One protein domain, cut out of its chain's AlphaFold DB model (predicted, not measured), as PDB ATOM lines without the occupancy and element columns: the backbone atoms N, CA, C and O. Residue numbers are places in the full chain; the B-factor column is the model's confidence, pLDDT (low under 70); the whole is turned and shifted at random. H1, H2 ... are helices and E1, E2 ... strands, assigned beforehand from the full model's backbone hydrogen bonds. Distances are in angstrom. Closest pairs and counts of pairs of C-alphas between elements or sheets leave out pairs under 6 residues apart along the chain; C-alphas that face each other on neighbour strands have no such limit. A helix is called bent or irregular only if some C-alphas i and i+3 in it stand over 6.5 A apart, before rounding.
ATOM      1  N   GLY A  22     181.741 212.185 142.454       59.47
ATOM      2  CA  GLY A  22     182.415 211.457 141.371       59.47
ATOM      3  C   GLY A  22     182.462 209.931 141.539       59.47
ATOM      4  O   GLY A  22     183.079 209.252 140.714       59.47
ATOM      5  N   GLN A  23     181.876 209.385 142.612       82.12
ATOM      6  CA  GLN A  23     181.887 207.945 142.900       82.12
ATOM      7  C   GLN A  23     180.586 207.222 142.509       82.12
ATOM      8  O   GLN A  23     180.651 206.031 142.209       82.12
ATOM      9  N   ILE A  24     179.438 207.908 142.435       94.88
ATOM     10  CA  ILE A  24     178.183 207.328 141.921       94.88
ATOM     11  C   ILE A  24     178.211 207.324 140.391       94.88
ATOM     12  O   ILE A  24     178.484 208.343 139.762       94.88
ATOM     13  N   ILE A  25     177.915 206.175 139.785       95.88
ATOM     14  CA  ILE A  25     177.833 206.006 138.328       95.88
ATOM     15  C   ILE A  25     176.394 206.209 137.858       95.88
ATOM     16  O   ILE A  25     176.142 206.943 136.905       95.88
ATOM     17  N   SER A  26     175.449 205.543 138.520       96.69
ATOM     18  CA  SER A  26     174.018 205.676 138.265       96.69
ATOM     19  C   SER A  26     173.214 205.155 139.451       96.69
ATOM     20  O   SER A  26     173.722 204.403 140.284       96.69
ATOM     21  N   PHE A  27     171.939 205.529 139.507       97.38
ATOM     22  CA  PHE A  27     170.976 204.915 140.410       97.38
ATOM     23  C   PHE A  27     169.611 204.782 139.735       97.38
ATOM     24  O   PHE A  27     169.284 205.534 138.814       97.38
ATOM     25  N   THR A  28     168.802 203.833 140.199       97.81
ATOM     26  CA  THR A  28     167.396 203.689 139.810       97.81
ATOM     27  C   THR A  28     166.526 203.470 141.041       97.81
ATOM     28  O   THR A  28     166.965 202.899 142.038       97.81
ATOM     29  N   VAL A  29     165.278 203.933 140.986       98.38
ATOM     30  CA  VAL A  29     164.272 203.565 141.987       98.38
ATOM     31  C   VAL A  29     163.741 202.186 141.618       98.38
ATOM     32  O   VAL A  29     163.208 202.002 140.525       98.38
ATOM     33  N   ILE A  30     163.910 201.222 142.517       97.00
ATOM     34  CA  ILE A  30     163.353 199.879 142.363       97.00
ATOM     35  C   ILE A  30     161.863 199.893 142.674       97.00
ATOM     36  O   ILE A  30     161.077 199.376 141.885       97.00
ATOM     37  N   ASP A  31     161.492 200.466 143.821       97.56
ATOM     38  CA  ASP A  31     160.101 200.590 144.250       97.56
ATOM     39  C   ASP A  31     159.966 201.617 145.389       97.56
ATOM     40  O   ASP A  31     160.955 202.002 146.025       97.56
ATOM     41  N   THR A  32     158.732 202.038 145.660       98.25
ATOM     42  CA  THR A  32     158.342 202.832 146.831       98.25
ATOM     43  C   THR A  32     157.288 202.073 147.629       98.25
ATOM     44  O   THR A  32     156.170 201.843 147.174       98.25
ATOM     45  N   PHE A  33     157.637 201.704 148.857       98.25
ATOM     46  CA  PHE A  33     156.777 200.969 149.770       98.25
ATOM     47  C   PHE A  33     156.107 201.926 150.749       98.25
ATOM     48  O   PHE A  33     156.757 202.476 151.635       98.25
ATOM     49  N   THR A  34     154.794 202.100 150.614       98.44
ATOM     50  CA  THR A  34     154.000 202.822 151.608       98.44
ATOM     51  C   THR A  34     153.856 201.997 152.883       98.44
ATOM     52  O   THR A  34     153.876 200.764 152.862       98.44
ATOM     53  N   THR A  35     153.623 202.649 154.016       97.38
ATOM     54  CA  THR A  35     153.319 201.967 155.278       97.38
ATOM     55  C   THR A  35     152.140 201.003 155.138       97.38
ATOM     56  O   THR A  35     152.112 199.971 155.807       97.38
ATOM     57  N   ASP A  36     151.179 201.279 154.253       97.19
ATOM     58  CA  ASP A  36     150.060 200.378 153.972       97.19
ATOM     59  C   ASP A  36     150.478 199.131 153.185       97.19
ATOM     60  O   ASP A  36     150.086 198.023 153.568       97.19
ATOM     61  N   SER A  37     151.331 199.263 152.161       96.69
ATOM     62  CA  SER A  37     151.864 198.090 151.457       96.69
ATOM     63  C   SER A  37     152.746 197.242 152.382       96.69
ATOM     64  O   SER A  37     152.629 196.014 152.398       96.69
ATOM     65  N   LEU A  38     153.531 197.875 153.257       96.50
ATOM     66  CA  LEU A  38     154.333 197.192 154.278       96.50
ATOM     67  C   LEU A  38     153.469 196.451 155.305       96.50
ATOM     68  O   LEU A  38     153.781 195.313 155.658       96.50
ATOM     69  N   LYS A  39     152.340 197.027 155.745       95.75
ATOM     70  CA  LYS A  39     151.381 196.333 156.629       95.75
ATOM     71  C   LYS A  39     150.835 195.065 155.969       95.75
ATOM     72  O   LYS A  39     150.661 194.056 156.655       95.75
ATOM     73  N   MET A  40     150.574 195.098 154.659       95.69
ATOM     74  CA  MET A  40     150.145 193.915 153.907       95.69
ATOM     75  C   MET A  40     151.254 192.860 153.829       95.69
ATOM     76  O   MET A  40     150.982 191.685 154.076       95.69
ATOM     77  N   ILE A  41     152.500 193.270 153.564       94.69
ATOM     78  CA  ILE A  41     153.666 192.372 153.543       94.69
ATOM     79  C   ILE A  41     153.861 191.707 154.916       94.69
ATOM     80  O   ILE A  41     154.001 190.486 154.986       94.69
ATOM     81  N   TRP A  42     153.786 192.461 156.020       95.50
ATOM     82  CA  TRP A  42     153.917 191.909 157.382       95.50
ATOM     83  C   TRP A  42     152.841 190.892 157.694       95.50
ATOM     84  O   TRP A  42     153.138 189.834 158.245       95.50
ATOM     85  N   LYS A  43     151.596 191.194 157.317       95.19
ATOM     86  CA  LYS A  43     150.484 190.259 157.473       95.19
ATOM     87  C   LYS A  43     150.740 188.971 156.686       95.19
ATOM     88  O   LYS A  43     150.509 187.895 157.224       95.19
ATOM     89  N   GLY A  44     151.249 189.074 155.457       95.31
ATOM     90  CA  GLY A  44     151.605 187.920 154.624       95.31
ATOM     91  C   GLY A  44     152.694 187.034 155.236       95.31
ATOM     92  O   GLY A  44     152.598 185.814 155.160       95.31
ATOM     93  N   TYR A  45     153.688 187.632 155.899       94.50
ATOM     94  CA  TYR A  45     154.769 186.910 156.587       94.50
ATOM     95  C   TYR A  45     154.490 186.595 158.062       94.50
ATOM     96  O   TYR A  45     155.346 186.025 158.732       94.50
ATOM     97  N   SER A  46     153.310 186.945 158.583       95.12
ATOM     98  CA  SER A  46     152.968 186.813 160.009       95.12
ATOM     99  C   SER A  46     153.962 187.507 160.956       95.12
ATOM    100  O   SER A  46     154.215 187.023 162.058       95.12
ATOM    101  N   ILE A  47     154.525 188.650 160.547       92.56
ATOM    102  CA  ILE A  47     155.483 189.417 161.358       92.56
ATOM    103  C   ILE A  47     154.722 190.289 162.371       92.56
ATOM    104  O   ILE A  47     153.938 191.160 161.971       92.56
ATOM    105  N   PRO A  48     154.947 190.118 163.688       89.44
ATOM    106  CA  PRO A  48     154.301 190.948 164.695       89.44
ATOM    107  C   PRO A  48     154.814 192.392 164.652       89.44
ATOM    108  O   PRO A  48     156.015 192.642 164.749       89.44
ATOM    109  N   LYS A  49     153.897 193.368 164.620       82.88
ATOM    110  CA  LYS A  49     154.239 194.806 164.654       82.88
ATOM    111  C   LYS A  49     155.044 195.224 165.887       82.88
ATOM    112  O   LYS A  49     155.763 196.209 165.828       82.88
ATOM    113  N   VAL A  50     154.905 194.493 166.996       86.25
ATOM    114  CA  VAL A  50     155.666 194.752 168.228       86.25
ATOM    115  C   VAL A  50     157.160 194.453 168.061       86.25
ATOM    116  O   VAL A  50     157.977 195.082 168.718       86.25
ATOM    117  N   VAL A  51     157.517 193.527 167.164       85.06
ATOM    118  CA  VAL A  51     158.910 193.147 166.879       85.06
ATOM    119  C   VAL A  51     159.496 194.005 165.758       85.06
ATOM    120  O   VAL A  51     160.672 194.341 165.789       85.06
ATOM    121  N   ALA A  52     158.673 194.368 164.775       91.31
ATOM    122  CA  ALA A  52     159.081 195.163 163.625       91.31
ATOM    123  C   ALA A  52     158.045 196.272 163.359       91.31
ATOM    124  O   ALA A  52     157.090 196.052 162.599       91.31
ATOM    125  N   PRO A  53     158.170 197.432 164.028       91.44
ATOM    126  CA  PRO A  53     157.235 198.539 163.875       91.44
ATOM    127  C   PRO A  53     157.362 199.175 162.487       91.44
ATOM    128  O   PRO A  53     158.458 199.375 161.987       91.44
ATOM    129  N   ILE A  54     156.227 199.531 161.884       96.44
ATOM    130  CA  ILE A  54     156.157 200.194 160.573       96.44
ATOM    131  C   ILE A  54     155.887 201.678 160.827       96.44
ATOM    132  O   ILE A  54     154.751 202.031 161.160       96.44
ATOM    133  N   LYS A  55     156.917 202.524 160.729       96.56
ATOM    134  CA  LYS A  55     156.830 203.962 161.055       96.56
ATOM    135  C   LYS A  55     156.936 204.860 159.827       96.56
ATOM    136  O   LYS A  55     156.295 205.905 159.802       96.56
ATOM    137  N   ASN A  56     157.716 204.454 158.831       98.31
ATOM    138  CA  ASN A  56     158.014 205.256 157.648       98.31
ATOM    139  C   ASN A  56     157.720 204.467 156.368       98.31
ATOM    140  O   ASN A  56     157.923 203.247 156.318       98.31
ATOM    141  N   ASP A  57     157.281 205.185 155.338       98.62
ATOM    142  CA  ASP A  57     157.357 204.725 153.951       98.62
ATOM    143  C   ASP A  57     158.838 204.574 153.558       98.62
ATOM    144  O   ASP A  57     159.708 205.222 154.147       98.62
ATOM    145  N   VAL A  58     159.147 203.724 152.581       98.81
ATOM    146  CA  VAL A  58     160.530 203.414 152.189       98.81
ATOM    147  C   VAL A  58     160.678 203.441 150.674       98.81
ATOM    148  O   VAL A  58     159.955 202.744 149.965       98.81
ATOM    149  N   VAL A  59     161.663 204.181 150.171       98.81
ATOM    150  CA  VAL A  59     162.110 204.097 148.775       98.81
ATOM    151  C   VAL A  59     163.330 203.186 148.709       98.81
ATOM    152  O   VAL A  59     164.264 203.332 149.497       98.81
ATOM    153  N   VAL A  60     163.334 202.238 147.773       98.75
ATOM    154  CA  VAL A  60     164.485 201.353 147.552       98.75
ATOM    155  C   VAL A  60     165.212 201.784 146.290       98.75
ATOM    156  O   VAL A  60     164.658 201.721 145.192       98.75
ATOM    157  N   TYR A  61     166.467 202.188 146.448       98.69
ATOM    158  CA  TYR A  61     167.349 202.570 145.354       98.69
ATOM    159  C   TYR A  61     168.315 201.437 145.018       98.69
ATOM    160  O   TYR A  61     168.907 200.828 145.908       98.69
ATOM    161  N   ASP A  62     168.507 201.184 143.731       98.38
ATOM    162  CA  ASP A  62     169.623 200.409 143.198       98.38
ATOM    163  C   ASP A  62     170.715 201.388 142.779       98.38
ATOM    164  O   ASP A  62     170.481 202.218 141.902       98.38
ATOM    165  N   ILE A  63     171.874 201.330 143.436       98.38
ATOM    166  CA  ILE A  63     172.970 202.276 143.221       98.38
ATOM    167  C   ILE A  63     174.188 201.531 142.681       98.38
ATOM    168  O   ILE A  63     174.632 200.540 143.263       98.38
ATOM    169  N   ILE A  64     174.741 202.043 141.581       98.19
ATOM    170  CA  ILE A  64     175.992 201.591 140.970       98.19
ATOM    171  C   ILE A  64     177.056 202.649 141.259       98.19
ATOM    172  O   ILE A  64     176.868 203.829 140.955       98.19
ATOM    173  N   TYR A  65     178.181 202.230 141.828       97.00
ATOM    174  CA  TYR A  65     179.256 203.120 142.264       97.00
ATOM    175  C   TYR A  65     180.635 202.527 141.971       97.00
ATOM    176  O   TYR A  65     180.778 201.349 141.627       97.00
ATOM    177  N   TYR A  66     181.660 203.369 142.054       95.25
ATOM    178  CA  TYR A  66     183.046 202.952 141.912       95.25
ATOM    179  C   TYR A  66     183.600 202.398 143.220       95.25
ATOM    180  O   TYR A  66     183.489 203.035 144.261       95.25
ATOM    181  N   THR A  67     184.280 201.264 143.111       93.56
ATOM    182  CA  THR A  67     185.152 200.692 144.140       93.56
ATOM    183  C   THR A  67     186.498 200.327 143.509       93.56
ATOM    184  O   THR A  67     186.779 200.699 142.361       93.56
ATOM    185  N   HIS A  68     187.343 199.593 144.223       90.12
ATOM    186  CA  HIS A  68     188.661 199.187 143.763       90.12
ATOM    187  C   HIS A  68     188.798 197.663 143.776       90.12
ATOM    188  O   HIS A  68     188.335 196.970 144.678       90.12
ATOM    189  N   TRP A  69     189.435 197.127 142.737       90.12
ATOM    190  CA  TRP A  69     189.881 195.741 142.719       90.12
ATOM    191  C   TRP A  69     191.083 195.565 143.656       90.12
ATOM    192  O   TRP A  69     191.685 196.542 144.098       90.12
ATOM    193  N   VAL A  70     191.474 194.321 143.936       84.81
ATOM    194  CA  VAL A  70     192.575 194.008 144.871       84.81
ATOM    195  C   VAL A  70     193.943 194.565 144.450       84.81
ATOM    196  O   VAL A  70     194.849 194.649 145.272       84.81
ATOM    197  N   ASP A  71     194.101 194.959 143.185       84.12
ATOM    198  CA  ASP A  71     195.286 195.640 142.647       84.12
ATOM    199  C   ASP A  71     195.173 197.180 142.673       84.12
ATOM    200  O   ASP A  71     196.035 197.879 142.142       84.12
ATOM    201  N   GLY A  72     194.105 197.720 143.266       85.62
ATOM    202  CA  GLY A  72     193.800 199.149 143.323       85.62
ATOM    203  C   GLY A  72     193.126 199.702 142.065       85.62
ATOM    204  O   GLY A  72     192.799 200.889 142.018       85.62
ATOM    205  N   LYS A  73     192.884 198.890 141.027       89.56
ATOM    206  CA  LYS A  73     192.208 199.365 139.817       89.56
ATOM    207  C   LYS A  73     190.752 199.707 140.117       89.56
ATOM    208  O   LYS A  73     190.002 198.869 140.608       89.56
ATOM    209  N   LYS A  74     190.326 200.911 139.731       93.12
ATOM    210  CA  LYS A  74     188.923 201.332 139.808       93.12
ATOM    211  C   LYS A  74     188.028 200.406 138.970       93.12
ATOM    212  O   LYS A  74     188.286 200.201 137.781       93.12
ATOM    213  N   ILE A  75     186.984 199.875 139.597       95.00
ATOM    214  CA  ILE A  75     185.965 198.994 139.009       95.00
ATOM    215  C   ILE A  75     184.575 199.386 139.518       95.00
ATOM    216  O   ILE A  75     184.447 200.208 140.426       95.00
ATOM    217  N   LYS A  76     183.523 198.801 138.944       96.06
ATOM    218  CA  LYS A  76     182.141 199.030 139.400       96.06
ATOM    219  C   LYS A  76     181.704 198.007 140.450       96.06
ATOM    220  O   LYS A  76     181.994 196.818 140.308       96.06
ATOM    221  N   ALA A  77     180.927 198.467 141.422       96.62
ATOM    222  CA  ALA A  77     180.127 197.663 142.342       96.62
ATOM    223  C   ALA A  77     178.691 198.207 142.401       96.62
ATOM    224  O   ALA A  77     178.366 199.226 141.783       96.62
ATOM    225  N   SER A  78     177.821 197.506 143.123       98.12
ATOM    226  CA  SER A  78     176.452 197.946 143.361       98.12
ATOM    227  C   SER A  78     175.962 197.591 144.754       98.12
ATOM    228  O   SER A  78     176.561 196.791 145.475       98.12
ATOM    229  N   GLY A  79     174.846 198.196 145.138       98.12
ATOM    230  CA  GLY A  79     174.162 197.915 146.390       98.12
ATOM    231  C   GLY A  79     172.725 198.421 146.360       98.12
ATOM    232  O   GLY A  79     172.327 199.116 145.421       98.12
ATOM    233  N   LEU A  80     171.925 197.978 147.324       98.62
ATOM    234  CA  LEU A  80     170.603 198.545 147.568       98.62
ATOM    235  C   LEU A  80     170.706 199.550 148.707       98.62
ATOM    236  O   LEU A  80     171.359 199.276 149.716       98.62
ATOM    237  N   TYR A  81     170.024 200.678 148.557       98.81
ATOM    238  CA  TYR A  81     169.795 201.618 149.641       98.81
ATOM    239  C   TYR A  81     168.302 201.686 149.949       98.81
ATOM    240  O   TYR A  81     167.503 202.079 149.101       98.81
ATOM    241  N   PHE A  82     167.927 201.277 151.159       98.81
ATOM    242  CA  PHE A  82     166.560 201.377 151.659       98.81
ATOM    243  C   PHE A  82     166.457 202.671 152.462       98.81
ATOM    244  O   PHE A  82     166.958 202.761 153.585       98.81
ATOM    245  N   ALA A  83     165.842 203.677 151.851       98.81
ATOM    246  CA  ALA A  83     165.763 205.026 152.376       98.81
ATOM    247  C   ALA A  83     164.364 205.281 152.963       98.81
ATOM    248  O   ALA A  83     163.380 205.252 152.214       98.81
ATOM    249  N   PRO A  84     164.231 205.529 154.276       98.62
ATOM    250  CA  PRO A  84     162.958 205.936 154.854       98.62
ATOM    251  C   PRO A  84     162.571 207.335 154.377       98.62
ATOM    252  O   PRO A  84     163.406 208.235 154.316       98.62
ATOM    253  N   ILE A  85     161.286 207.551 154.112       98.38
ATOM    254  CA  ILE A  85     160.736 208.882 153.851       98.38
ATOM    255  C   ILE A  85     160.449 209.540 155.201       98.38
ATOM    256  O   ILE A  85     159.457 209.231 155.861       98.38
ATOM    257  N   THR A  86     161.342 210.428 155.635       97.62
ATOM    258  CA  THR A  86     161.244 211.104 156.933       97.62
ATOM    259  C   THR A  86     161.974 212.447 156.934       97.62
ATOM    260  O   THR A  86     162.886 212.668 156.145       97.62
ATOM    261  N   ASN A  87     161.592 213.337 157.856       96.25
ATOM    262  CA  ASN A  87     162.290 214.605 158.104       96.25
ATOM    263  C   ASN A  87     163.325 214.504 159.240       96.25
ATOM    264  O   ASN A  87     164.047 215.465 159.508       96.25
ATOM    265  N   ASN A  88     163.374 213.368 159.940       96.88
ATOM    266  CA  ASN A  88     164.313 213.142 161.033       96.88
ATOM    267  C   ASN A  88     165.697 212.769 160.494       96.88
ATOM    268  O   ASN A  88     165.820 212.176 159.424       96.88
ATOM    269  N   SER A  89     166.743 213.057 161.269       97.62
ATOM    270  CA  SER A  89     168.061 212.495 160.986       97.62
ATOM    271  C   SER A  89     168.064 210.991 161.249       97.62
ATOM    272  O   SER A  89     167.628 210.553 162.314       97.62
ATOM    273  N   ILE A  90     168.564 210.213 160.290       98.38
ATOM    274  CA  ILE A  90     168.498 208.746 160.322       98.38
ATOM    275  C   ILE A  90     169.828 208.119 160.768       98.38
ATOM    276  O   ILE A  90     170.883 208.589 160.344       98.38
ATOM    277  N   PRO A  91     169.830 207.054 161.581       98.56
ATOM    278  CA  PRO A  91     171.007 206.202 161.730       98.56
ATOM    279  C   PRO A  91     171.292 205.438 160.429       98.56
ATOM    280  O   PRO A  91     170.368 205.139 159.666       98.56
ATOM    281  N   LEU A  92     172.552 205.072 160.190       98.69
ATOM    282  CA  LEU A  92     172.915 204.149 159.116       98.69
ATOM    283  C   LEU A  92     173.028 202.719 159.633       98.69
ATOM    284  O   LEU A  92     173.645 202.472 160.667       98.69
ATOM    285  N   LEU A  93     172.497 201.767 158.871       98.81
ATOM    286  CA  LEU A  93     172.733 200.339 159.065       98.81
ATOM    287  C   LEU A  93     173.387 199.759 157.815       98.81
ATOM    288  O   LEU A  93     172.819 199.843 156.730       98.81
ATOM    289  N   ILE A  94     174.533 199.108 157.970       98.75
ATOM    290  CA  ILE A  94     175.164 198.339 156.902       98.75
ATOM    291  C   ILE A  94     174.798 196.870 157.111       98.75
ATOM    292  O   ILE A  94     175.274 196.233 158.054       98.75
ATOM    293  N   ASN A  95     173.932 196.343 156.246       98.56
ATOM    294  CA  ASN A  95     173.490 194.952 156.262       98.56
ATOM    295  C   ASN A  95     174.221 194.142 155.184       98.56
ATOM    296  O   ASN A  95     173.879 194.184 154.000       98.56
ATOM    297  N   ASN A  96     175.211 193.377 155.625       98.44
ATOM    298  CA  ASN A  96     176.060 192.540 154.790       98.44
ATOM    299  C   ASN A  96     175.380 191.197 154.522       98.44
ATOM    300  O   ASN A  96     175.025 190.470 155.453       98.44
ATOM    301  N   HIS A  97     175.184 190.867 153.247       97.75
ATOM    302  CA  HIS A  97     174.425 189.687 152.861       97.75
ATOM    303  C   HIS A  97     175.247 188.386 152.932       97.75
ATOM    304  O   HIS A  97     176.471 188.390 152.770       97.75
ATOM    305  N   GLY A  98     174.571 187.257 153.125       96.94
ATOM    306  CA  GLY A  98     175.129 185.908 153.091       96.94
ATOM    307  C   GLY A  98     175.467 185.419 151.681       96.94
ATOM    308  O   GLY A  98     175.410 186.158 150.700       96.94
ATOM    309  N   THR A  99     175.813 184.139 151.556       96.12
ATOM    310  CA  THR A  99     176.338 183.582 150.304       96.12
ATOM    311  C   THR A  99     175.365 183.686 149.129       96.12
ATOM    312  O   THR A  99     174.256 183.150 149.166       96.12
ATOM    313  N   ARG A 100     175.824 184.293 148.025       94.19
ATOM    314  CA  ARG A 100     175.118 184.322 146.735       94.19
ATOM    315  C   ARG A 100     175.972 183.683 145.649       94.19
ATOM    316  O   ARG A 100     176.969 184.244 145.224       94.19
ATOM    317  N   ILE A 101     175.547 182.521 145.154       89.06
ATOM    318  CA  ILE A 101     176.254 181.814 144.069       89.06
ATOM    319  C   ILE A 101     175.966 182.438 142.695       89.06
ATOM    320  O   ILE A 101     176.784 182.372 141.779       89.06
ATOM    321  N   LYS A 102     174.783 183.042 142.527       91.69
ATOM    322  CA  LYS A 102     174.394 183.732 141.294       91.69
ATOM    323  C   LYS A 102     174.642 185.235 141.458       91.69
ATOM    324  O   LYS A 102     174.166 185.782 142.452       91.69
ATOM    325  N   PRO A 103     175.276 185.913 140.480       92.75
ATOM    326  CA  PRO A 103     175.516 187.353 140.563       92.75
ATOM    327  C   PRO A 103     174.236 188.171 140.729       92.75
ATOM    328  O   PRO A 103     174.186 189.108 141.516       92.75
ATOM    329  N   LYS A 104     173.161 187.796 140.026       94.56
ATOM    330  CA  LYS A 104     171.893 188.525 140.078       94.56
ATOM    331  C   LYS A 104     171.240 188.412 141.462       94.56
ATOM    332  O   LYS A 104     170.818 187.325 141.860       94.56
ATOM    333  N   ARG A 105     171.065 189.552 142.135       93.31
ATOM    334  CA  ARG A 105     170.267 189.672 143.364       93.31
ATOM    335  C   ARG A 105     168.760 189.669 143.088       93.31
ATOM    336  O   ARG A 105     168.309 189.920 141.971       93.31
ATOM    337  N   SER A 106     167.974 189.388 144.125       91.69
ATOM    338  CA  SER A 106     166.516 189.540 144.102       91.69
ATOM    339  C   SER A 106     166.126 190.902 144.671       91.69
ATOM    340  O   SER A 106     166.708 191.324 145.662       91.69
ATOM    341  N   ASN A 107     165.101 191.533 144.095       91.81
ATOM    342  CA  ASN A 107     164.498 192.759 144.635       91.81
ATOM    343  C   ASN A 107     163.258 192.473 145.500       91.81
ATOM    344  O   ASN A 107     162.653 193.390 146.040       91.81
ATOM    345  N   ALA A 108     162.854 191.204 145.634       93.50
ATOM    346  CA  ALA A 108     161.702 190.843 146.450       93.50
ATOM    347  C   ALA A 108     161.984 191.122 147.934       93.50
ATOM    348  O   ALA A 108     163.077 190.818 148.422       93.50
ATOM    349  N   ILE A 109     160.985 191.637 148.656       94.44
ATOM    350  CA  ILE A 109     161.044 191.876 150.105       94.44
ATOM    351  C   ILE A 109     160.859 190.547 150.846       94.44
ATOM    352  O   ILE A 109     159.794 190.225 151.362       94.44
ATOM    353  N   ARG A 110     161.908 189.724 150.813       93.38
ATOM    354  CA  ARG A 110     162.009 188.408 151.457       93.38
ATOM    355  C   ARG A 110     163.458 188.133 151.842       93.38
ATOM    356  O   ARG A 110     164.366 188.741 151.275       93.38
ATOM    357  N   GLY A 111     163.679 187.176 152.741       91.00
ATOM    358  CA  GLY A 111     165.029 186.844 153.199       91.00
ATOM    359  C   GLY A 111     165.733 188.087 153.748       91.00
ATOM    360  O   GLY A 111     165.171 188.801 154.567       91.00
ATOM    361  N   GLU A 112     166.927 188.396 153.260       91.94
ATOM    362  CA  GLU A 112     167.721 189.519 153.779       91.94
ATOM    363  C   GLU A 112     167.138 190.895 153.440       91.94
ATOM    364  O   GLU A 112     167.193 191.798 154.268       91.94
ATOM    365  N   ASN A 113     166.478 191.054 152.288       96.31
ATOM    366  CA  ASN A 113     165.799 192.315 151.961       96.31
ATOM    367  C   ASN A 113     164.635 192.604 152.919       96.31
ATOM    368  O   ASN A 113     164.276 193.760 153.118       96.31
ATOM    369  N   LEU A 114     164.037 191.561 153.508       96.25
ATOM    370  CA  LEU A 114     163.011 191.714 154.537       96.25
ATOM    371  C   LEU A 114     163.615 192.305 155.813       96.25
ATOM    372  O   LEU A 114     163.016 193.194 156.402       96.25
ATOM    373  N   ILE A 115     164.821 191.865 156.188       95.44
ATOM    374  CA  ILE A 115     165.581 192.422 157.314       95.44
ATOM    375  C   ILE A 115     165.909 193.891 157.041       95.44
ATOM    376  O   ILE A 115     165.606 194.739 157.876       95.44
ATOM    377  N   CYS A 116     166.427 194.219 155.852       98.19
ATOM    378  CA  CYS A 116     166.664 195.615 155.472       98.19
ATOM    379  C   CYS A 116     165.384 196.453 155.561       98.19
ATOM    380  O   CYS A 116     165.408 197.557 156.095       98.19
ATOM    381  N   MET A 117     164.254 195.916 155.093       98.06
ATOM    382  CA  MET A 117     162.972 196.614 155.150       98.06
ATOM    383  C   MET A 117     162.477 196.827 156.586       98.06
ATOM    384  O   MET A 117     161.955 197.903 156.864       98.06
ATOM    385  N   ILE A 118     162.669 195.858 157.500       97.25
ATOM    386  CA  ILE A 118     162.338 195.992 158.934       97.25
ATOM    387  C   ILE A 118     163.021 197.236 159.519       97.25
ATOM    388  O   ILE A 118     162.361 198.067 160.136       97.25
ATOM    389  N   PHE A 119     164.329 197.383 159.305       97.88
ATOM    390  CA  PHE A 119     165.082 198.527 159.825       97.88
ATOM    391  C   PHE A 119     164.748 199.824 159.085       97.88
ATOM    392  O   PHE A 119     164.598 200.873 159.712       97.88
ATOM    393  N   ALA A 120     164.578 199.764 157.764       98.50
ATOM    394  CA  ALA A 120     164.251 200.941 156.975       98.50
ATOM    395  C   ALA A 120     162.918 201.555 157.407       98.50
ATOM    396  O   ALA A 120     162.855 202.748 157.688       98.50
ATOM    397  N   THR A 121     161.864 200.749 157.563       97.75
ATOM    398  CA  THR A 121     160.565 201.280 158.000       97.75
ATOM    399  C   THR A 121     160.580 201.784 159.446       97.75
ATOM    400  O   THR A 121     159.801 202.679 159.779       97.75
ATOM    401  N   ASP A 122     161.495 201.302 160.294       96.69
ATOM    402  CA  ASP A 122     161.703 201.844 161.645       96.69
ATOM    403  C   ASP A 122     162.401 203.221 161.635       96.69
ATOM    404  O   ASP A 122     162.213 204.017 162.557       96.69
ATOM    405  N   GLY A 123     163.123 203.550 160.557       97.88
ATOM    406  CA  GLY A 123     163.750 204.858 160.336       97.88
ATOM    407  C   GLY A 123     165.259 204.826 160.085       97.88
ATOM    408  O   GLY A 123     165.889 205.878 160.152       97.88
ATOM    409  N   TYR A 124     165.850 203.662 159.809       98.69
ATOM    410  CA  TYR A 124     167.271 203.533 159.473       98.69
ATOM    411  C   TYR A 124     167.496 203.728 157.972       98.69
ATOM    412  O   TYR A 124     166.750 203.194 157.158       98.69
ATOM    413  N   GLY A 125     168.571 204.409 157.585       98.75
ATOM    414  CA  GLY A 125     169.095 204.312 156.225       98.75
ATOM    415  C   GLY A 125     169.870 203.006 156.077       98.75
ATOM    416  O   GLY A 125     170.958 202.881 156.641       98.75
ATOM    417  N   VAL A 126     169.329 202.023 155.351       98.88
ATOM    418  CA  VAL A 126     169.955 200.690 155.267       98.88
ATOM    419  C   VAL A 126     170.735 200.524 153.970       98.88
ATOM    420  O   VAL A 126     170.150 200.479 152.887       98.88
ATOM    421  N   LEU A 127     172.052 200.379 154.092       98.81
ATOM    422  CA  LEU A 127     172.971 200.042 153.012       98.81
ATOM    423  C   LEU A 127     173.141 198.527 152.929       98.81
ATOM    424  O   LEU A 127     173.538 197.883 153.899       98.81
ATOM    425  N   ALA A 128     172.872 197.958 151.760       98.56
ATOM    426  CA  ALA A 128     173.073 196.544 151.469       98.56
ATOM    427  C   ALA A 128     174.013 196.402 150.256       98.56
ATOM    428  O   ALA A 128     173.530 196.353 149.118       98.56
ATOM    429  N   PRO A 129     175.345 196.403 150.462       98.19
ATOM    430  CA  PRO A 129     176.307 196.220 149.376       98.19
ATOM    431  C   PRO A 129     176.175 194.814 148.775       98.19
ATOM    432  O   PRO A 129     175.953 193.852 149.504       98.19
ATOM    433  N   ASP A 130     176.333 194.678 147.454       97.88
ATOM    434  CA  ASP A 130     176.335 193.356 146.803       97.88
ATOM    435  C   ASP A 130     177.679 192.633 146.897       97.88
ATOM    436  O   ASP A 130     177.752 191.461 146.561       97.88
ATOM    437  N   TYR A 131     178.743 193.319 147.312       97.06
ATOM    438  CA  TYR A 131     180.134 192.911 147.096       97.06
ATOM    439  C   TYR A 131     180.557 192.936 145.620       97.06
ATOM    440  O   TYR A 131     179.757 193.013 144.686       97.06
ATOM    441  N   ILE A 132     181.870 192.870 145.398       95.25
ATOM    442  CA  ILE A 132     182.445 192.834 144.052       95.25
ATOM    443  C   ILE A 132     181.994 191.559 143.322       95.25
ATOM    444  O   ILE A 132     181.905 190.489 143.928       95.25
ATOM    445  N   GLY A 133     181.732 191.661 142.014       95.25
ATOM    446  CA  GLY A 133     181.351 190.544 141.143       95.25
ATOM    447  C   GLY A 133     179.928 190.003 141.329       95.25
ATOM    448  O   GLY A 133     179.576 188.993 140.713       95.25
ATOM    449  N   LEU A 134     179.117 190.651 142.163       97.25
ATOM    450  CA  LEU A 134     177.694 190.375 142.355       97.25
ATOM    451  C   LEU A 134     176.876 191.638 142.033       97.25
ATOM    452  O   LEU A 134     177.420 192.731 141.878       97.25
ATOM    453  N   GLY A 135     175.561 191.485 141.880       97.00
ATOM    454  CA  GLY A 135     174.683 192.554 141.410       97.00
ATOM    455  C   GLY A 135     175.080 193.033 140.015       97.00
ATOM    456  O   GLY A 135     175.109 192.243 139.069       97.00
ATOM    457  N   HIS A 136     175.398 194.322 139.908       96.81
ATOM    458  CA  HIS A 136     175.941 194.980 138.713       96.81
ATOM    459  C   HIS A 136     177.470 195.144 138.765       96.81
ATOM    460  O   HIS A 136     178.048 195.836 137.920       96.81
ATOM    461  N   GLY A 137     178.124 194.549 139.765       94.88
ATOM    462  CA  GLY A 137     179.560 194.641 139.986       94.88
ATOM    463  C   GLY A 137     180.385 193.926 138.921       94.88
ATOM    464  O   GLY A 137     180.018 192.872 138.400       94.88
ATOM    465  N   GLU A 138     181.537 194.503 138.599       95.00
ATOM    466  CA  GLU A 138     182.500 193.898 137.685       95.00
ATOM    467  C   GLU A 138     183.301 192.779 138.364       95.00
ATOM    468  O   GLU A 138     183.337 192.663 139.587       95.00
ATOM    469  N   LYS A 139     184.023 192.000 137.545       93.12
ATOM    470  CA  LYS A 139     184.910 190.902 137.972       93.12
ATOM    471  C   LYS A 139     184.153 189.725 138.595       93.12
ATOM    472  O   LYS A 139     182.943 189.590 138.452       93.12
ATOM    473  N   LYS A 140     184.908 188.782 139.162       91.69
ATOM    474  CA  LYS A 140     184.366 187.621 139.871       91.69
ATOM    475  C   LYS A 140     184.277 187.942 141.353       91.69
ATOM    476  O   LYS A 140     185.127 188.655 141.877       91.69
ATOM    477  N   HIS A 141     183.277 187.367 142.008       94.50
ATOM    478  CA  HIS A 141     183.121 187.520 143.441       94.50
ATOM    479  C   HIS A 141     184.278 186.879 144.215       94.50
ATOM    480  O   HIS A 141     184.618 185.714 143.993       94.50
ATOM    481  N   LEU A 142     184.857 187.658 145.128       92.50
ATOM    482  CA  LEU A 142     185.927 187.251 146.032       92.50
ATOM    483  C   LEU A 142     185.313 186.749 147.343       92.50
ATOM    484  O   LEU A 142     185.276 187.461 148.343       92.50
ATOM    485  N   TYR A 143     184.772 185.531 147.304       94.81
ATOM    486  CA  TYR A 143     184.032 184.944 148.421       94.81
ATOM    487  C   TYR A 143     184.864 184.890 149.713       94.81
ATOM    488  O   TYR A 143     185.950 184.307 149.716       94.81
ATOM    489  N   CYS A 144     184.338 185.473 150.800       93.75
ATOM    490  CA  CYS A 144     184.987 185.592 152.113       93.75
ATOM    491  C   CYS A 144     186.363 186.283 152.077       93.75
ATOM    492  O   CYS A 144     187.232 185.984 152.892       93.75
ATOM    493  N   HIS A 145     186.601 187.197 151.132       93.50
ATOM    494  CA  HIS A 145     187.810 188.021 151.123       93.50
ATOM    495  C   HIS A 145     187.581 189.301 151.934       93.50
ATOM    496  O   HIS A 145     186.940 190.239 151.455       93.50
ATOM    497  N   ALA A 146     188.121 189.317 153.158       92.69
ATOM    498  CA  ALA A 146     187.855 190.335 154.175       92.69
ATOM    499  C   ALA A 146     188.037 191.771 153.661       92.69
ATOM    500  O   ALA A 146     187.118 192.576 153.784       92.69
ATOM    501  N   ASP A 147     189.173 192.061 153.014       91.62
ATOM    502  CA  ASP A 147     189.473 193.404 152.507       91.62
ATOM    503  C   ASP A 147     188.413 193.867 151.494       91.62
ATOM    504  O   ASP A 147     187.834 194.937 151.649       91.62
ATOM    505  N   SER A 148     188.086 193.054 150.480       92.56
ATOM    506  CA  SER A 148     187.114 193.478 149.455       92.56
ATOM    507  C   SER A 148     185.675 193.543 149.957       92.56
ATOM    508  O   SER A 148     184.879 194.313 149.426       92.56
ATOM    509  N   GLU A 149     185.316 192.706 150.931       95.38
ATOM    510  CA  GLU A 149     183.988 192.739 151.547       95.38
ATOM    511  C   GLU A 149     183.813 194.005 152.391       95.38
ATOM    512  O   GLU A 149     182.801 194.694 152.254       95.38
ATOM    513  N   ALA A 150     184.830 194.366 153.180       95.94
ATOM    514  CA  ALA A 150     184.847 195.605 153.946       95.94
ATOM    515  C   ALA A 150     184.823 196.844 153.032       95.94
ATOM    516  O   ALA A 150     183.997 197.732 153.234       95.94
ATOM    517  N   GLU A 151     185.669 196.888 151.996       93.69
ATOM    518  CA  GLU A 151     185.734 198.018 151.050       93.69
ATOM    519  C   GLU A 151     184.407 198.240 150.317       93.69
ATOM    520  O   GLU A 151     183.979 199.378 150.155       93.69
ATOM    521  N   ALA A 152     183.684 197.173 149.952       92.88
ATOM    522  CA  ALA A 152     182.355 197.316 149.354       92.88
ATOM    523  C   ALA A 152     181.363 198.033 150.292       92.88
ATOM    524  O   ALA A 152     180.516 198.794 149.830       92.88
ATOM    525  N   GLY A 153     181.458 197.816 151.608       95.38
ATOM    526  CA  GLY A 153     180.676 198.560 152.595       95.38
ATOM    527  C   GLY A 153     181.138 200.013 152.738       95.38
ATOM    528  O   GLY A 153     180.312 200.923 152.700       95.38
ATOM    529  N   ILE A 154     182.449 200.233 152.856       96.88
ATOM    530  CA  ILE A 154     183.055 201.560 153.072       96.88
ATOM    531  C   ILE A 154     182.823 202.482 151.875       96.88
ATOM    532  O   ILE A 154     182.375 203.612 152.053       96.88
ATOM    533  N   ASP A 155     183.064 202.009 150.653       96.31
ATOM    534  CA  ASP A 155     182.824 202.793 149.439       96.31
ATOM    535  C   ASP A 155     181.341 203.144 149.280       96.31
ATOM    536  O   ASP A 155     181.009 204.248 148.844       96.31
ATOM    537  N   PHE A 156     180.433 202.260 149.708       97.12
ATOM    538  CA  PHE A 156     179.008 202.577 149.714       97.12
ATOM    539  C   PHE A 156     178.658 203.630 150.783       97.12
ATOM    540  O   PHE A 156     177.872 204.543 150.527       97.12
ATOM    541  N   MET A 157     179.275 203.569 151.966       97.06
ATOM    542  CA  MET A 157     179.137 204.612 152.991       97.06
ATOM    543  C   MET A 157     179.681 205.960 152.501       97.06
ATOM    544  O   MET A 157     179.036 206.984 152.702       97.06
ATOM    545  N   ASN A 158     180.811 205.968 151.794       95.81
ATOM    546  CA  ASN A 158     181.440 207.193 151.295       95.81
ATOM    547  C   ASN A 158     180.535 207.992 150.353       95.81
ATOM    548  O   ASN A 158     180.600 209.220 150.351       95.81
ATOM    549  N   ILE A 159     179.669 207.325 149.584       96.06
ATOM    550  CA  ILE A 159     178.754 208.002 148.656       96.06
ATOM    551  C   ILE A 159     177.436 208.456 149.288       96.06
ATOM    552  O   ILE A 159     176.734 209.285 148.701       96.06
ATOM    553  N   ILE A 160     177.066 207.919 150.457       96.19
ATOM    554  CA  ILE A 160     175.683 208.026 150.928       96.19
ATOM    555  C   ILE A 160     175.322 209.423 151.414       96.19
ATOM    556  O   ILE A 160     174.184 209.841 151.238       96.19
ATOM    557  N   ASP A 161     176.266 210.179 151.972       94.25
ATOM    558  CA  ASP A 161     175.989 211.536 152.458       94.25
ATOM    559  C   ASP A 161     175.706 212.500 151.303       94.25
ATOM    560  O   ASP A 161     174.786 213.320 151.382       94.25
ATOM    561  N   GLY A 162     176.439 212.347 150.196       94.94
ATOM    562  CA  GLY A 162     176.154 213.054 148.949       94.94
ATOM    563  C   GLY A 162     174.791 212.661 148.382       94.94
ATOM    564  O   GLY A 162     173.973 213.532 148.096       94.94
ATOM    565  N   PHE A 163     174.511 211.358 148.306       97.31
ATOM    566  CA  PHE A 163     173.232 210.860 147.797       97.31
ATOM    567  C   PHE A 163     172.037 211.303 148.656       97.31
ATOM    568  O   PHE A 163     171.026 211.755 148.129       97.31
ATOM    569  N   ASN A 164     172.165 211.234 149.983       97.50
ATOM    570  CA  ASN A 164     171.141 211.660 150.935       97.50
ATOM    571  C   ASN A 164     170.792 213.135 150.759       97.50
ATOM    572  O   ASN A 164     169.613 213.477 150.741       97.50
ATOM    573  N   LYS A 165     171.795 213.996 150.558       95.94
ATOM    574  CA  LYS A 165     171.570 215.413 150.262       95.94
ATOM    575  C   LYS A 165     170.714 215.600 149.004       95.94
ATOM    576  O   LYS A 165     169.804 216.427 149.029       95.94
ATOM    577  N   ASP A 166     170.979 214.831 147.950       95.25
ATOM    578  CA  ASP A 166     170.251 214.922 146.678       95.25
ATOM    579  C   ASP A 166     168.784 214.473 146.805       95.25
ATOM    580  O   ASP A 166     167.915 215.013 146.122       95.25
ATOM    581  N   ILE A 167     168.485 213.541 147.718       96.25
ATOM    582  CA  ILE A 167     167.114 213.066 147.996       96.25
ATOM    583  C   ILE A 167     166.461 213.726 149.223       96.25
ATOM    584  O   ILE A 167     165.387 213.307 149.651       96.25
ATOM    585  N   GLY A 168     167.085 214.758 149.802       97.00
ATOM    586  CA  GLY A 168     166.539 215.510 150.937       97.00
ATOM    587  C   GLY A 168     166.598 214.798 152.297       97.00
ATOM    588  O   GLY A 168     165.944 215.247 153.238       97.00
ATOM    589  N   LEU A 169     167.387 213.731 152.430       97.62
ATOM    590  CA  LEU A 169     167.634 213.034 153.692       97.62
ATOM    591  C   LEU A 169     168.910 213.526 154.379       97.62
ATOM    592  O   LEU A 169     169.834 214.060 153.766       97.62
ATOM    593  N   LYS A 170     168.973 213.316 155.693       97.00
ATOM    594  CA  LYS A 170     170.167 213.556 156.507       97.00
ATOM    595  C   LYS A 170     170.369 212.368 157.425       97.00
ATOM    596  O   LYS A 170     169.414 211.938 158.066       97.00
ATOM    597  N   ARG A 171     171.599 211.879 157.548       96.44
ATOM    598  CA  ARG A 171     171.933 210.924 158.605       96.44
ATOM    599  C   ARG A 171     172.392 211.633 159.875       96.44
ATOM    600  O   ARG A 171     172.810 212.789 159.824       96.44
ATOM    601  N   ASN A 172     172.319 210.934 160.997       97.44
ATOM    602  CA  ASN A 172     173.062 211.278 162.201       97.44
ATOM    603  C   ASN A 172     174.409 210.516 162.223       97.44
ATOM    604  O   ASN A 172     174.828 209.910 161.231       97.44
ATOM    605  N   GLU A 173     175.116 210.577 163.348       96.69
ATOM    606  CA  GLU A 173     176.429 209.939 163.513       96.69
ATOM    607  C   GLU A 173     176.347 208.436 163.816       96.69
ATOM    608  O   GLU A 173     177.372 207.762 163.830       96.69
ATOM    609  N   GLN A 174     175.150 207.892 164.054       98.62
ATOM    610  CA  GLN A 174     175.006 206.505 164.471       98.62
ATOM    611  C   GLN A 174     175.193 205.549 163.295       98.62
ATOM    612  O   GLN A 174     174.493 205.634 162.281       98.62
ATOM    613  N   ILE A 175     176.115 204.604 163.463       98.69
ATOM    614  CA  ILE A 175     176.470 203.595 162.463       98.69
ATOM    615  C   ILE A 175     176.340 202.215 163.090       98.69
ATOM    616  O   ILE A 175     177.004 201.889 164.079       98.69
ATOM    617  N   PHE A 176     175.501 201.390 162.482       98.88
ATOM    618  CA  PHE A 176     175.255 200.015 162.876       98.88
ATOM    619  C   PHE A 176     175.740 199.071 161.783       98.88
ATOM    620  O   PHE A 176     175.595 199.351 160.594       98.88
ATOM    621  N   ILE A 177     176.302 197.933 162.178       98.88
ATOM    622  CA  ILE A 177     176.811 196.926 161.243       98.88
ATOM    623  C   ILE A 177     176.206 195.576 161.596       98.88
ATOM    624  O   ILE A 177     176.217 195.169 162.757       98.88
ATOM    625  N   THR A 178     175.703 194.859 160.600       98.69
ATOM    626  CA  THR A 178     175.213 193.490 160.771       98.69
ATOM    627  C   THR A 178     175.428 192.670 159.505       98.69
ATOM    628  O   THR A 178     175.756 193.201 158.440       98.69
ATOM    629  N   GLY A 179     175.257 191.361 159.628       98.12
ATOM    630  CA  GLY A 179     175.264 190.421 158.518       98.12
ATOM    631  C   GLY A 179     175.258 188.978 159.006       98.12
ATOM    632  O   GLY A 179     175.638 188.707 160.146       98.12
ATOM    633  N   TYR A 180     174.825 188.052 158.148       97.69
ATOM    634  CA  TYR A 180     174.658 186.636 158.495       97.69
ATOM    635  C   TYR A 180     175.450 185.704 157.570       97.69
ATOM    636  O   TYR A 180     175.500 185.922 156.358       97.69
ATOM    637  N   SER A 181     176.028 184.622 158.108       96.38
ATOM    638  CA  SER A 181     176.835 183.653 157.341       96.38
ATOM    639  C   SER A 181     178.056 184.340 156.704       96.38
ATOM    640  O   SER A 181     178.805 184.994 157.425       96.38
ATOM    641  N   GLN A 182     178.260 184.297 155.382       97.19
ATOM    642  CA  GLN A 182     179.264 185.152 154.717       97.19
ATOM    643  C   GLN A 182     179.121 186.627 155.133       97.19
ATOM    644  O   GLN A 182     180.111 187.300 155.399       97.19
ATOM    645  N   GLY A 183     177.888 187.113 155.267       98.00
ATOM    646  CA  GLY A 183     177.605 188.463 155.728       98.00
ATOM    647  C   GLY A 183     178.108 188.729 157.143       98.00
ATOM    648  O   GLY A 183     178.493 189.849 157.444       98.00
ATOM    649  N   GLY A 184     178.169 187.711 158.004       98.00
ATOM    650  CA  GLY A 184     178.769 187.816 159.333       98.00
ATOM    651  C   GLY A 184     180.290 187.970 159.271       98.00
ATOM    652  O   GLY A 184     180.857 188.750 160.030       98.00
ATOM    653  N   HIS A 185     180.954 187.282 158.338       97.75
ATOM    654  CA  HIS A 185     182.378 187.499 158.061       97.75
ATOM    655  C   HIS A 185     182.623 188.917 157.518       97.75
ATOM    656  O   HIS A 185     183.425 189.657 158.083       97.75
ATOM    657  N   SER A 186     181.854 189.329 156.510       98.12
ATOM    658  CA  SER A 186     181.908 190.674 155.924       98.12
ATOM    659  C   SER A 186     181.645 191.783 156.956       98.12
ATOM    660  O   SER A 186     182.411 192.737 157.060       98.12
ATOM    661  N   ALA A 187     180.622 191.627 157.802       98.56
ATOM    662  CA  ALA A 187     180.287 192.567 158.870       98.56
ATOM    663  C   ALA A 187     181.425 192.730 159.890       98.56
ATOM    664  O   ALA A 187     181.716 193.847 160.317       98.56
ATOM    665  N   MET A 188     182.077 191.629 160.268       98.44
ATOM    666  CA  MET A 188     183.233 191.668 161.163       98.44
ATOM    667  C   MET A 188     184.446 192.317 160.478       98.44
ATOM    668  O   MET A 188     185.104 193.161 161.084       98.44
ATOM    669  N   ALA A 189     184.715 191.982 159.212       97.88
ATOM    670  CA  ALA A 189     185.792 192.592 158.434       97.88
ATOM    671  C   ALA A 189     185.600 194.113 158.295       97.88
ATOM    672  O   ALA A 189     186.526 194.882 158.560       97.88
ATOM    673  N   LEU A 190     184.379 194.550 157.973       98.25
ATOM    674  CA  LEU A 190     183.998 195.960 157.926       98.25
ATOM    675  C   LEU A 190     184.214 196.642 159.279       98.25
ATOM    676  O   LEU A 190     184.832 197.701 159.332       98.25
ATOM    677  N   HIS A 191     183.743 196.038 160.375       98.50
ATOM    678  CA  HIS A 191     183.919 196.597 161.715       98.50
ATOM    679  C   HIS A 191     185.399 196.808 162.061       98.50
ATOM    680  O   HIS A 191     185.775 197.901 162.481       98.50
ATOM    681  N   ILE A 192     186.238 195.790 161.849       97.38
ATOM    682  CA  ILE A 192     187.683 195.854 162.116       97.38
ATOM    683  C   ILE A 192     188.336 196.960 161.286       97.38
ATOM    684  O   ILE A 192     189.115 197.753 161.816       97.38
ATOM    685  N   LYS A 193     188.007 197.047 159.994       96.50
ATOM    686  CA  LYS A 193     188.595 198.051 159.102       96.50
ATOM    687  C   LYS A 193     188.174 199.468 159.482       96.50
ATOM    688  O   LYS A 193     189.024 200.349 159.560       96.50
ATOM    689  N   LEU A 194     186.897 199.681 159.802       97.06
ATOM    690  CA  LEU A 194     186.422 200.978 160.283       97.06
ATOM    691  C   LEU A 194     187.099 201.380 161.596       97.06
ATOM    692  O   LEU A 194     187.557 202.512 161.720       97.06
ATOM    693  N   GLN A 195     187.231 200.450 162.544       96.94
ATOM    694  CA  GLN A 195     187.904 200.702 163.818       96.94
ATOM    695  C   GLN A 195     189.386 201.067 163.644       96.94
ATOM    696  O   GLN A 195     189.884 201.929 164.364       96.94
ATOM    697  N   ASN A 196     190.089 200.417 162.716       95.50
ATOM    698  CA  ASN A 196     191.530 200.601 162.544       95.50
ATOM    699  C   ASN A 196     191.897 201.785 161.642       95.50
ATOM    700  O   ASN A 196     192.943 202.397 161.846       95.50
ATOM    701  N   GLU A 197     191.077 202.086 160.633       95.19
ATOM    702  CA  GLU A 197     191.445 203.010 159.549       95.19
ATOM    703  C   GLU A 197     190.497 204.213 159.417       95.19
ATOM    704  O   GLU A 197     190.890 205.230 158.850       95.19
ATOM    705  N   TYR A 198     189.271 204.130 159.947       95.12
ATOM    706  CA  TYR A 198     188.226 205.147 159.750       95.12
ATOM    707  C   TYR A 198     187.573 205.616 161.055       95.12
ATOM    708  O   TYR A 198     186.486 206.187 161.005       95.12
ATOM    709  N   LEU A 199     188.204 205.405 162.214       93.62
ATOM    710  CA  LEU A 199     187.594 205.680 163.520       93.62
ATOM    711  C   LEU A 199     187.084 207.125 163.653       93.62
ATOM    712  O   LEU A 199     185.994 207.340 164.177       93.62
ATOM    713  N   ASP A 200     187.843 208.090 163.129       93.69
ATOM    714  CA  ASP A 200     187.501 209.516 163.190       93.69
ATOM    715  C   ASP A 200     186.346 209.900 162.246       93.69
ATOM    716  O   ASP A 200     185.655 210.890 162.477       93.69
ATOM    717  N   THR A 201     186.123 209.121 161.184       92.88
ATOM    718  CA  THR A 201     185.104 209.402 160.156       92.88
ATOM    719  C   THR A 201     183.820 208.605 160.394       92.88
ATOM    720  O   THR A 201     182.715 209.110 160.187       92.88
ATOM    721  N   TYR A 202     183.959 207.353 160.825       95.69
ATOM    722  CA  TYR A 202     182.885 206.372 160.959       95.69
ATOM    723  C   TYR A 202     182.973 205.631 162.303       95.69
ATOM    724  O   TYR A 202     183.225 204.420 162.334       95.69
ATOM    725  N   PRO A 203     182.745 206.328 163.432       96.00
ATOM    726  CA  PRO A 203     182.698 205.686 164.737       96.00
ATOM    727  C   PRO A 203     181.501 204.727 164.812       96.00
ATOM    728  O   PRO A 203     180.337 205.132 164.797       96.00
ATOM    729  N   VAL A 204     181.781 203.424 164.885       98.19
ATOM    730  CA  VAL A 204     180.740 202.390 164.934       98.19
ATOM    731  C   VAL A 204     179.998 202.460 166.267       98.19
ATOM    732  O   VAL A 204     180.598 202.325 167.329       98.19
ATOM    733  N   THR A 205     178.677 202.623 166.211       98.62
ATOM    734  CA  THR A 205     177.799 202.669 167.390       98.62
ATOM    735  C   THR A 205     177.519 201.279 167.941       98.62
ATOM    736  O   THR A 205     177.582 201.067 169.147       98.62
ATOM    737  N   ALA A 206     177.207 200.320 167.066       98.56
ATOM    738  CA  ALA A 206     177.084 198.918 167.444       98.56
ATOM    739  C   ALA A 206     177.377 198.002 166.252       98.56
ATOM    740  O   ALA A 206     177.166 198.362 165.093       98.56
ATOM    741  N   SER A 207     177.833 196.787 166.541       98.38
ATOM    742  CA  SER A 207     178.072 195.760 165.530       98.38
ATOM    743  C   SER A 207     177.527 194.420 166.004       98.38
ATOM    744  O   SER A 207     177.755 194.023 167.144       98.38
ATOM    745  N   SER A 208     176.809 193.725 165.123       98.19
ATOM    746  CA  SER A 208     176.275 192.383 165.355       98.19
ATOM    747  C   SER A 208     176.608 191.458 164.174       98.19
ATOM    748  O   SER A 208     175.725 191.137 163.379       98.19
ATOM    749  N   PRO A 209     177.870 191.018 164.008       97.75
ATOM    750  CA  PRO A 209     178.233 190.025 162.998       97.75
ATOM    751  C   PRO A 209     177.730 188.638 163.418       97.75
ATOM    752  O   PRO A 209     178.116 188.143 164.476       97.75
ATOM    753  N   MET A 210     176.898 187.977 162.611       97.12
ATOM    754  CA  MET A 210     176.175 186.761 163.020       97.12
ATOM    755  C   MET A 210     176.583 185.526 162.213       97.12
ATOM    756  O   MET A 210     176.596 185.552 160.982       97.12
ATOM    757  N   SER A 211     176.854 184.417 162.908       95.56
ATOM    758  CA  SER A 211     177.148 183.099 162.315       95.56
ATOM    759  C   SER A 211     178.187 183.139 161.185       95.56
ATOM    760  O   SER A 211     178.082 182.390 160.214       95.56
ATOM    761  N   GLY A 212     179.156 184.052 161.279       95.50
ATOM    762  CA  GLY A 212     180.201 184.210 160.278       95.50
ATOM    763  C   GLY A 212     181.320 183.193 160.462       95.50
ATOM    764  O   GLY A 212     181.646 182.849 161.597       95.50
ATOM    765  N   PRO A 213     181.958 182.718 159.380       93.00
ATOM    766  CA  PRO A 213     183.145 181.880 159.493       93.00
ATOM    767  C   PRO A 213     184.377 182.754 159.800       93.00
ATOM    768  O   PRO A 213     185.232 182.971 158.946       93.00
ATOM    769  N   TYR A 214     184.439 183.309 161.017       91.94
ATOM    770  CA  TYR A 214     185.462 184.291 161.420       91.94
ATOM    771  C   TYR A 214     186.884 183.724 161.348       91.94
ATOM    772  O   TYR A 214     187.828 184.455 161.057       91.94
ATOM    773  N   ASP A 215     187.022 182.416 161.568       90.94
ATOM    774  CA  ASP A 215     188.218 181.666 161.218       90.94
ATOM    775  C   ASP A 215     187.936 180.705 160.062       90.94
ATOM    776  O   ASP A 215     187.520 179.559 160.256       90.94
ATOM    777  N   LEU A 216     188.162 181.186 158.840       86.44
ATOM    778  CA  LEU A 216     187.918 180.415 157.624       86.44
ATOM    779  C   LEU A 216     188.744 179.129 157.550       86.44
ATOM    780  O   LEU A 216     188.256 178.140 157.005       86.44
TER     781      LEU A 216
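Overview. This is residues 22 to 216 of the 268 residues of an uncharacterized protein of Bacteroidetes bacterium (UniProt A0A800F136). A twisted seven-stranded sheet runs through the domain as its core, with H3 and H4 packed on one face and H2 on the other, three layers in all. Its long strands E1, E2 and E3 make an antiparallel half, and E5, E4, E6 and E7 a parallel half; H1 sits out at one end, beyond the end of E1. The printed part has 195 residues, with named elements in the order E1 H1 E2 E3 E4 H2 E5 H3 E6 H4 E7; the mixed sheet runs E1 E2 E3 E5 E4 E6 E7. The class is mixed, helices and strands, and the whole is compact, with a radius of gyration of the C-alphas of 15.7 A and spans of 47 by 34 by 30 A.

Along the chain. Strand E1, residues 24 to 33, begins at C-alpha 24 (178.183, 207.328, 141.921). E2, residues 58 to 68, is 29.7 A long, and E3, residues 74 to 84, 30.4 A. E5 is residues 125 to 129, E4 90 to 96 and E6 171 to 180, which bends by 75 degrees at residue 174. E7, residues 206 to 210, ends at C-alpha 210 (176.175, 186.761, 163.020). The helices are H1, residues 35 to 45; H2, 112 to 122; H3, 146 to 166, 31.2 A; and H4, 182 to 197, 22.2 A. H3 is irregular, with C-alphas 158 and 161 7.1 A apart, and has a kink of 33 degrees near residue 160.

Arrangement. E1 and E2 are antiparallel, with N 28 and O 62 2.9 A apart. E2 and E3 form a hairpin, with N 63 and O 79 at 3.0 A. E3 and E5 are antiparallel, with N 80 and O 128 at 2.9 A. E5 and E4 are parallel, with N 95 and O 127 at 2.8 A; E4 and E6 are parallel, with N 94 and O 176 at 2.8 A; E6 and E7 are parallel, with N 208 and O 177 at 2.8 A. Strand-helix-strand units, parallel neighbour strands with a helix between them in the chain, are E4, H2, E5 and E6, H4, E7; E5, H3, E6 is a split one, with E4 between its strands. The three crossovers are right-handed. The sheet curls round H2 and H3, which lie on opposite faces. H4 lies over E6 and E7 at a height over the sheet of 8.6 A. H3, with residues 146 to 154 alone, touches H4 about perpendicular at 75 degrees, the closest C-alphas being those of Ala 150 and Leu 190, 4.1 A. H1 is only just not on the sheet, with 4 pairs of C-alphas within 10 A. H1 and H2 are close but not clearly touching, the closest C-alphas being those of Thr 35 and Thr 121, 7.8 A. Every O i to N i+4 pair is within hydrogen-bond range in H1, H2 and H4, and 15 of 17 in H3.

Size, cuts and confidence. The two C-alphas farthest apart are those of Lys 43 and Asp 71, 47.5 A. The printed part has no cut. The links H1 to E2, E4 to H2 and E5 to H3 are long. The mean pLDDT of the printed part is 95.5, and residue 22 is under 70.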